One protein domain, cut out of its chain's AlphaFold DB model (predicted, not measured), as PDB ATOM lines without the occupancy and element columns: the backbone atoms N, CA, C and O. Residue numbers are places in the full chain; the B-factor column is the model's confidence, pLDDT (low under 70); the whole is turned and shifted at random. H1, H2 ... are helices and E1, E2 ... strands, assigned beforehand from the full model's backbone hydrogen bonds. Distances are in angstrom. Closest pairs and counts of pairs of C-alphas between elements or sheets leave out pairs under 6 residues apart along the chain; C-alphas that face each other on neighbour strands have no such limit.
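What this domain is: This is residues 14 to 77 of the 124 residues of an uncharacterized protein of Bifidobacterium catenulatum DSM 16992 = JCM 1194 = LMG 11043 (UniProt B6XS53). One long helix, H2, runs out of a small, loop-rich head as an arm, with the short helix H3 at its far end; residues 65 to 77 stick out. In the head, short H1 packs crosswise on residues 53 to 60 of H2, and two short strands, E1 and E2, run close together, with the C-alphas of Tyr 16 and Leu 37 4.9 A apart. The printed part has 64 residues with three named helices and two named strands, in the order E1, H1, E2, H2, H3, and its class is mostly helix. It is only just loose, close to compact, with a radius of gyration of the C-alphas of 13.2 A and spans of 38 by 29 by 17 A.

Where its parts are: H2, residues 51 to 69, is 26.4 A long, from C-alpha 51 at (-8.441, -65.191, -3.045) to C-alpha 69 at (1.444, -41.137, -7.539). H1 is residues 25 to 30, 8.7 A, and H3 residues 72 to 76, 5.7 A. E1, residues 14 to 16, is 6.4 A long and begins at C-alpha 14 (-15.186, -47.312, -17.342); E2, residues 35 to 37, is 6.7 A long.

How they stand to each other: H2 touches H1 with residues 53 to 60 alone, about perpendicular at 88 degrees; their closest C-alphas, Ile 29 and Ala 56, are 5.8 A apart. The closest C-alphas of H2 and E2, Ser 35 and Ala 60, are 7.4 A apart. E1 and E2 pair with no named strand; their closest C-alphas, Tyr 16 and Leu 37, are 4.9 A apart. H3 and H2 are close but not clearly touching, with C-alphas 68 and 74 closest at 7.2 A. E1 and H2 are apart. Every O i to N i+4 pair is within hydrogen-bond range in H2 and H3, and 1 of 2 in H1.

The domain as a whole: The C-alphas of Ser 50 and Asp 76 are the farthest apart, 39.0 A. The link from E2 to H2, residues 38 to 50, is long. The printed part has no cut, and no printed residue is under 70 in pLDDT.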
ATOM      1  N   THR A  14     -13.997 -47.182 -16.489       94.56
ATOM      2  CA  THR A  14     -15.186 -47.312 -17.342       94.56
ATOM      3  C   THR A  14     -15.729 -45.953 -17.776       94.56
ATOM      4  O   THR A  14     -15.512 -44.934 -17.123       94.56
ATOM      5  N   ASP A  15     -16.579 -45.967 -18.800       93.31
ATOM      6  CA  ASP A  15     -17.551 -44.888 -18.986       93.31
ATOM      7  C   ASP A  15     -18.539 -44.813 -17.795       93.31
ATOM      8  O   ASP A  15     -18.507 -45.638 -16.871       93.31
ATOM      9  N   TYR A  16     -19.407 -43.805 -17.798       93.19
ATOM     10  CA  TYR A  16     -20.269 -43.419 -16.692       93.19
ATOM     11  C   TYR A  16     -21.092 -44.580 -16.111       93.19
ATOM     12  O   TYR A  16     -21.993 -45.131 -16.739       93.19
ATOM     13  N   PHE A  17     -20.817 -44.890 -14.848       92.00
ATOM     14  CA  PHE A  17     -21.560 -45.815 -14.015       92.00
ATOM     15  C   PHE A  17     -22.737 -45.115 -13.333       92.00
ATOM     16  O   PHE A  17     -22.603 -44.476 -12.288       92.00
ATOM     17  N   GLY A  18     -23.920 -45.292 -13.920       89.75
ATOM     18  CA  GLY A  18     -25.187 -44.790 -13.382       89.75
ATOM     19  C   GLY A  18     -25.979 -45.789 -12.531       89.75
ATOM     20  O   GLY A  18     -27.107 -45.491 -12.153       89.75
ATOM     21  N   GLY A  19     -25.438 -46.980 -12.234       87.25
ATOM     22  CA  GLY A  19     -26.150 -47.992 -11.438       87.25
ATOM     23  C   GLY A  19     -27.266 -48.731 -12.186       87.25
ATOM     24  O   GLY A  19     -28.133 -49.335 -11.563       87.25
ATOM     25  N   TYR A  20     -27.241 -48.721 -13.518       86.94
ATOM     26  CA  TYR A  20     -28.275 -49.311 -14.380       86.94
ATOM     27  C   TYR A  20     -28.285 -50.853 -14.425       86.94
ATOM     28  O   TYR A  20     -29.069 -51.443 -15.161       86.94
ATOM     29  N   GLY A  21     -27.402 -51.517 -13.672       85.50
ATOM     30  CA  GLY A  21     -27.374 -52.977 -13.523       85.50
ATOM     31  C   GLY A  21     -26.514 -53.749 -14.531       85.50
ATOM     32  O   GLY A  21     -26.342 -54.949 -14.351       85.50
ATOM     33  N   TYR A  22     -25.940 -53.097 -15.547       84.94
ATOM     34  CA  TYR A  22     -25.093 -53.766 -16.547       84.94
ATOM     35  C   TYR A  22     -23.585 -53.712 -16.246       84.94
ATOM     36  O   TYR A  22     -22.831 -54.522 -16.772       84.94
ATOM     37  N   GLN A  23     -23.133 -52.793 -15.389       88.44
ATOM     38  CA  GLN A  23     -21.745 -52.714 -14.921       88.44
ATOM     39  C   GLN A  23     -21.632 -53.394 -13.555       88.44
ATOM     40  O   GLN A  23     -22.212 -52.921 -12.576       88.44
ATOM     41  N   ASN A  24     -20.882 -54.494 -13.473       91.56
ATOM     42  CA  ASN A  24     -20.666 -55.259 -12.243       91.56
ATOM     43  C   ASN A  24     -19.197 -55.172 -11.812       91.56
ATOM     44  O   ASN A  24     -18.320 -55.670 -12.512       91.56
ATOM     45  N   GLY A  25     -18.932 -54.599 -10.635       91.94
ATOM     46  CA  GLY A  25     -17.568 -54.307 -10.189       91.94
ATOM     47  C   GLY A  25     -16.661 -55.531 -10.105       91.94
ATOM     48  O   GLY A  25     -15.481 -55.431 -10.418       91.94
ATOM     49  N   ASP A  26     -17.204 -56.692  -9.739       93.00
ATOM     50  CA  ASP A  26     -16.443 -57.935  -9.609       93.00
ATOM     51  C   ASP A  26     -16.041 -58.517 -10.978       93.00
ATOM     52  O   ASP A  26     -14.938 -59.040 -11.135       93.00
ATOM     53  N   GLN A  27     -16.900 -58.375 -11.992       93.69
ATOM     54  CA  GLN A  27     -16.571 -58.758 -13.369       93.69
ATOM     55  C   GLN A  27     -15.562 -57.790 -13.992       93.69
ATOM     56  O   GLN A  27     -14.586 -58.217 -14.605       93.69
ATOM     57  N   GLU A  28     -15.766 -56.493 -13.782       94.38
ATOM     58  CA  GLU A  28     -14.919 -55.427 -14.318       94.38
ATOM     59  C   GLU A  28     -13.454 -55.586 -13.883       94.38
ATOM     60  O   GLU A  28     -12.557 -55.636 -14.729       94.38
ATOM     61  N   ILE A  29     -13.195 -55.771 -12.580       95.12
ATOM     62  CA  ILE A  29     -11.814 -55.915 -12.085       95.12
ATOM     63  C   ILE A  29     -11.123 -57.196 -12.553       95.12
ATOM     64  O   ILE A  29      -9.897 -57.253 -12.644       95.12
ATOM     65  N   ARG A  30     -11.897 -58.240 -12.866       94.81
ATOM     66  CA  ARG A  30     -11.369 -59.502 -13.403       94.81
ATOM     67  C   ARG A  30     -11.043 -59.403 -14.886       94.81
ATOM     68  O   ARG A  30     -10.163 -60.118 -15.351       94.81
ATOM     69  N   ASN A  31     -11.698 -58.484 -15.589       94.12
ATOM     70  CA  ASN A  31     -11.468 -58.208 -17.004       94.12
ATOM     71  C   ASN A  31     -10.394 -57.129 -17.237       94.12
ATOM     72  O   ASN A  31     -10.098 -56.792 -18.382       94.12
ATOM     73  N   GLY A  32      -9.780 -56.612 -16.168       94.19
ATOM     74  CA  GLY A  32      -8.655 -55.677 -16.239       94.19
ATOM     75  C   GLY A  32      -9.031 -54.196 -16.170       94.19
ATOM     76  O   GLY A  32      -8.142 -53.358 -16.349       94.19
ATOM     77  N   ASN A  33     -10.301 -53.877 -15.903       95.62
ATOM     78  CA  ASN A  33     -10.711 -52.543 -15.480       95.62
ATOM     79  C   ASN A  33     -10.299 -52.305 -14.014       95.62
ATOM     80  O   ASN A  33     -10.183 -53.253 -13.242       95.62
ATOM     81  N   ASP A  34     -10.074 -51.057 -13.606       96.81
ATOM     82  CA  ASP A  34      -9.616 -50.766 -12.243       96.81
ATOM     83  C   ASP A  34     -10.664 -49.997 -11.418       96.81
ATOM     84  O   ASP A  34     -10.715 -50.142 -10.197       96.81
ATOM     85  N   SER A  35     -11.513 -49.185 -12.060       94.19
ATOM     86  CA  SER A  35     -12.569 -48.420 -11.383       94.19
ATOM     87  C   SER A  35     -13.741 -48.105 -12.310       94.19
ATOM     88  O   SER A  35     -13.648 -48.204 -13.533       94.19
ATOM     89  N   MET A  36     -14.852 -47.685 -11.715       92.81
ATOM     90  CA  MET A  36     -16.048 -47.249 -12.426       92.81
ATOM     91  C   MET A  36     -16.301 -45.763 -12.200       92.81
ATOM     92  O   MET A  36     -16.247 -45.282 -11.066       92.81
ATOM     93  N   LEU A  37     -16.586 -45.036 -13.278       93.69
ATOM     94  CA  LEU A  37     -16.779 -43.589 -13.228       93.69
ATOM     95  C   LEU A  37     -18.144 -43.235 -12.628       93.69
ATOM     96  O   LEU A  37     -19.159 -43.400 -13.288       93.69
ATOM     97  N   ALA A  38     -18.184 -42.674 -11.419       92.00
ATOM     98  CA  ALA A  38     -19.417 -42.167 -10.815       92.00
ATOM     99  C   ALA A  38     -19.214 -40.766 -10.228       92.00
ATOM    100  O   ALA A  38     -18.226 -40.502  -9.548       92.00
ATOM    101  N   THR A  39     -20.175 -39.870 -10.462       90.69
ATOM    102  CA  THR A  39     -20.186 -38.493  -9.919       90.69
ATOM    103  C   THR A  39     -21.159 -38.324  -8.752       90.69
ATOM    104  O   THR A  39     -21.237 -37.260  -8.141       90.69
ATOM    105  N   THR A  40     -21.910 -39.378  -8.430       87.88
ATOM    106  CA  THR A  40     -22.907 -39.410  -7.362       87.88
ATOM    107  C   THR A  40     -22.723 -40.664  -6.512       87.88
ATOM    108  O   THR A  40     -22.023 -41.605  -6.892       87.88
ATOM    109  N   LYS A  41     -23.336 -40.684  -5.324       84.12
ATOM    110  CA  LYS A  41     -23.265 -41.834  -4.422       84.12
ATOM    111  C   LYS A  41     -24.102 -42.991  -4.980       84.12
ATOM    112  O   LYS A  41     -25.314 -43.022  -4.799       84.12
ATOM    113  N   ILE A  42     -23.433 -43.949  -5.612       84.94
ATOM    114  CA  ILE A  42     -24.009 -45.190  -6.151       84.94
ATOM    115  C   ILE A  42     -23.183 -46.369  -5.609       84.94
ATOM    116  O   ILE A  42     -22.027 -46.198  -5.224       84.94
ATOM    117  N   THR A  43     -23.774 -47.561  -5.511       82.12
ATOM    118  CA  THR A  43     -23.102 -48.753  -4.974       82.12
ATOM    119  C   THR A  43     -22.793 -49.776  -6.064       82.12
ATOM    120  O   THR A  43     -23.669 -50.162  -6.830       82.12
ATOM    121  N   ASN A  44     -21.547 -50.250  -6.087       83.06
ATOM    122  CA  ASN A  44     -21.127 -51.455  -6.811       83.06
ATOM    123  C   ASN A  44     -19.992 -52.162  -6.060       83.06
ATOM    124  O   ASN A  44     -18.968 -52.546  -6.623       83.06
ATOM    125  N   HIS A  45     -20.127 -52.207  -4.736       88.56
ATOM    126  CA  HIS A  45     -19.085 -52.717  -3.861       88.56
ATOM    127  C   HIS A  45     -18.841 -54.202  -4.127       88.56
ATOM    128  O   HIS A  45     -19.771 -55.008  -4.108       88.56
ATOM    129  N   ILE A  46     -17.572 -54.564  -4.299       91.50
ATOM    130  CA  ILE A  46     -17.162 -55.960  -4.425       91.50
ATOM    131  C   ILE A  46     -17.287 -56.629  -3.053       91.50
ATOM    132  O   ILE A  46     -16.555 -56.330  -2.099       91.50
ATOM    133  N   THR A  47     -18.251 -57.537  -2.945       93.12
ATOM    134  CA  THR A  47     -18.523 -58.298  -1.720       93.12
ATOM    135  C   THR A  47     -17.775 -59.625  -1.680       93.12
ATOM    136  O   THR A  47     -17.504 -60.103  -0.579       93.12
ATOM    137  N   ASP A  48     -17.375 -60.182  -2.830       93.94
ATOM    138  CA  ASP A  48     -16.587 -61.414  -2.892       93.94
ATOM    139  C   ASP A  48     -15.233 -61.237  -2.186       93.94
ATOM    140  O   ASP A  48     -14.482 -60.294  -2.456       93.94
ATOM    141  N   LYS A  49     -14.927 -62.159  -1.270       94.31
ATOM    142  CA  LYS A  49     -13.689 -62.206  -0.477       94.31
ATOM    143  C   LYS A  49     -12.784 -63.375  -0.863       94.31
ATOM    144  O   LYS A  49     -11.816 -63.652  -0.159       94.31
ATOM    145  N   SER A  50     -13.083 -64.059  -1.968       96.81
ATOM    146  CA  SER A  50     -12.234 -65.115  -2.512       96.81
ATOM    147  C   SER A  50     -10.809 -64.616  -2.778       96.81
ATOM    148  O   SER A  50     -10.573 -63.438  -3.064       96.81
ATOM    149  N   ALA A  51      -9.832 -65.525  -2.736       97.06
ATOM    150  CA  ALA A  51      -8.441 -65.191  -3.045       97.06
ATOM    151  C   ALA A  51      -8.287 -64.580  -4.452       97.06
ATOM    152  O   ALA A  51      -7.438 -63.714  -4.663       97.06
ATOM    153  N   THR A  52      -9.127 -65.001  -5.401       96.06
ATOM    154  CA  THR A  52      -9.176 -64.456  -6.763       96.06
ATOM    155  C   THR A  52      -9.661 -63.009  -6.767       96.06
ATOM    156  O   THR A  52      -8.985 -62.155  -7.339       96.06
ATOM    157  N   SER A  53     -10.769 -62.715  -6.076       95.56
ATOM    158  CA  SER A  53     -11.275 -61.345  -5.908       95.56
ATOM    159  C   SER A  53     -10.227 -60.442  -5.257       95.56
ATOM    160  O   SER A  53      -9.915 -59.368  -5.768       95.56
ATOM    161  N   VAL A  54      -9.584 -60.909  -4.181       96.44
ATOM    162  CA  VAL A  54      -8.533 -60.145  -3.492       96.44
ATOM    163  C   VAL A  54      -7.349 -59.854  -4.413       96.44
ATOM    164  O   VAL A  54      -6.846 -58.733  -4.410       96.44
ATOM    165  N   LYS A  55      -6.900 -60.819  -5.225       97.19
ATOM    166  CA  LYS A  55      -5.825 -60.586  -6.204       97.19
ATOM    167  C   LYS A  55      -6.223 -59.537  -7.242       97.19
ATOM    168  O   LYS A  55      -5.451 -58.609  -7.462       97.19
ATOM    169  N   ALA A  56      -7.417 -59.649  -7.821       97.25
ATOM    170  CA  ALA A  56      -7.914 -58.690  -8.804       97.25
ATOM    171  C   ALA A  56      -8.040 -57.277  -8.202       97.25
ATOM    172  O   ALA A  56      -7.523 -56.317  -8.771       97.25
ATOM    173  N   MET A  57      -8.596 -57.152  -6.990       96.94
ATOM    174  CA  MET A  57      -8.676 -55.875  -6.272       96.94
ATOM    175  C   MET A  57      -7.296 -55.282  -5.971       96.94
ATOM    176  O   MET A  57      -7.119 -54.070  -6.060       96.94
ATOM    177  N   ARG A  58      -6.298 -56.107  -5.622       97.56
ATOM    178  CA  ARG A  58      -4.923 -55.631  -5.391       97.56
ATOM    179  C   ARG A  58      -4.294 -55.080  -6.665       97.56
ATOM    180  O   ARG A  58      -3.630 -54.050  -6.595       97.56
ATOM    181  N   THR A  59      -4.509 -55.740  -7.800       97.50
ATOM    182  CA  THR A  59      -4.048 -55.246  -9.102       97.50
ATOM    183  C   THR A  59      -4.715 -53.915  -9.444       97.50
ATOM    184  O   THR A  59      -4.011 -52.951  -9.733       97.50
ATOM    185  N   ALA A  60      -6.042 -53.825  -9.306       97.38
ATOM    186  CA  ALA A  60      -6.788 -52.589  -9.540       97.38
ATOM    187  C   ALA A  60      -6.299 -51.436  -8.649       97.38
ATOM    188  O   ALA A  60      -5.967 -50.353  -9.132       97.38
ATOM    189  N   ALA A  61      -6.155 -51.692  -7.346       97.44
ATOM    190  CA  ALA A  61      -5.639 -50.714  -6.395       97.44
ATOM    191  C   ALA A  61      -4.210 -50.267  -6.739       97.44
ATOM    192  O   ALA A  61      -3.910 -49.077  -6.672       97.44
ATOM    193  N   HIS A  62      -3.334 -51.195  -7.138       98.06
ATOM    194  CA  HIS A  62      -1.981 -50.854  -7.568       98.06
ATOM    195  C   HIS A  62      -1.993 -49.924  -8.784       98.06
ATOM    196  O   HIS A  62      -1.308 -48.909  -8.760       98.06
ATOM    197  N   ASN A  63      -2.792 -50.220  -9.808       98.31
ATOM    198  CA  ASN A  63      -2.868 -49.408 -11.025       98.31
ATOM    199  C   ASN A  63      -3.405 -47.994 -10.757       98.31
ATOM    200  O   ASN A  63      -2.869 -47.017 -11.293       98.31
ATOM    201  N   ILE A  64      -4.421 -47.876  -9.892       97.31
ATOM    202  CA  ILE A  64      -4.964 -46.589  -9.435       97.31
ATOM    203  C   ILE A  64      -3.876 -45.786  -8.721       97.31
ATOM    204  O   ILE A  64      -3.600 -44.648  -9.094       97.31
ATOM    205  N   LEU A  65      -3.231 -46.383  -7.714       97.38
ATOM    206  CA  LEU A  65      -2.218 -45.700  -6.907       97.38
ATOM    207  C   LEU A  65      -0.964 -45.366  -7.714       97.38
ATOM    208  O   LEU A  65      -0.415 -44.283  -7.550       97.38
ATOM    209  N   TYR A  66      -0.538 -46.256  -8.609       97.31
ATOM    210  CA  TYR A  66       0.564 -46.012  -9.531       97.31
ATOM    211  C   TYR A  66       0.271 -44.800 -10.417       97.31
ATOM    212  O   TYR A  66       1.100 -43.902 -10.523       97.31
ATOM    213  N   THR A  67      -0.925 -44.726 -11.001       96.62
ATOM    214  CA  THR A  67      -1.309 -43.589 -11.849       96.62
ATOM    215  C   THR A  67      -1.425 -42.301 -11.040       96.62
ATOM    216  O   THR A  67      -0.945 -41.261 -11.480       96.62
ATOM    217  N   ALA A  68      -2.008 -42.361  -9.839       94.75
ATOM    218  CA  ALA A  68      -2.139 -41.203  -8.960       94.75
ATOM    219  C   ALA A  68      -0.772 -40.663  -8.515       94.75
ATOM    220  O   ALA A  68      -0.507 -39.475  -8.674       94.75
ATOM    221  N   ALA A  69       0.118 -41.527  -8.020       94.81
ATOM    222  CA  ALA A  69       1.444 -41.137  -7.539       94.81
ATOM    223  C   ALA A  69       2.350 -40.579  -8.649       94.81
ATOM    224  O   ALA A  69       3.219 -39.762  -8.369       94.81
ATOM    225  N   ASN A  70       2.133 -40.997  -9.900       94.94
ATOM    226  CA  ASN A  70       2.853 -40.489 -11.073       94.94
ATOM    227  C   ASN A  70       2.075 -39.397 -11.831       94.94
ATOM    228  O   ASN A  70       2.448 -39.033 -12.945       94.94
ATOM    229  N   SER A  71       0.972 -38.893 -11.274       92.56
ATOM    230  CA  SER A  71       0.188 -37.837 -11.912       92.56
ATOM    231  C   SER A  71       0.862 -36.476 -11.762       92.56
ATOM    232  O   SER A  71       1.554 -36.205 -10.780       92.56
ATOM    233  N   TRP A  72       0.576 -35.584 -12.711       87.81
ATOM    234  CA  TRP A  72       1.019 -34.192 -12.662       87.81
ATOM    235  C   TRP A  72       0.608 -33.500 -11.349       87.81
ATOM    236  O   TRP A  72       1.407 -32.795 -10.750       87.81
ATOM    237  N   GLN A  73      -0.586 -33.813 -10.832       88.19
ATOM    238  CA  GLN A  73      -1.077 -33.308  -9.546       88.19
ATOM    239  C   GLN A  73      -0.131 -33.619  -8.373       88.19
ATOM    240  O   GLN A  73       0.009 -32.808  -7.461       88.19
ATOM    241  N   TYR A  74       0.495 -34.800  -8.363       86.38
ATOM    242  CA  TYR A  74       1.446 -35.186  -7.316       86.38
ATOM    243  C   TYR A  74       2.851 -34.620  -7.550       86.38
ATOM    244  O   TYR A  74       3.574 -34.403  -6.580       86.38
ATOM    245  N   ALA A  75       3.236 -34.384  -8.806       89.62
ATOM    246  CA  ALA A  75       4.538 -33.822  -9.158       89.62
ATOM    247  C   ALA A  75       4.599 -32.300  -8.941       89.62
ATOM    248  O   ALA A  75       5.535 -31.801  -8.320       89.62
ATOM    249  N   ASP A  76       3.582 -31.582  -9.419       88.00
ATOM    250  CA  ASP A  76       3.585 -30.123  -9.567       88.00
ATOM    251  C   ASP A  76       2.457 -29.431  -8.773       88.00
ATOM    252  O   ASP A  76       2.340 -28.203  -8.782       88.00
ATOM    253  N   GLY A  77       1.649 -30.201  -8.033       85.31
ATOM    254  CA  GLY A  77       0.493 -29.698  -7.289       85.31
ATOM    255  C   GLY A  77      -0.717 -29.436  -8.186       85.31
ATOM    256  O   GLY A  77      -0.717 -29.798  -9.350       85.31
TER     257      GLY A  77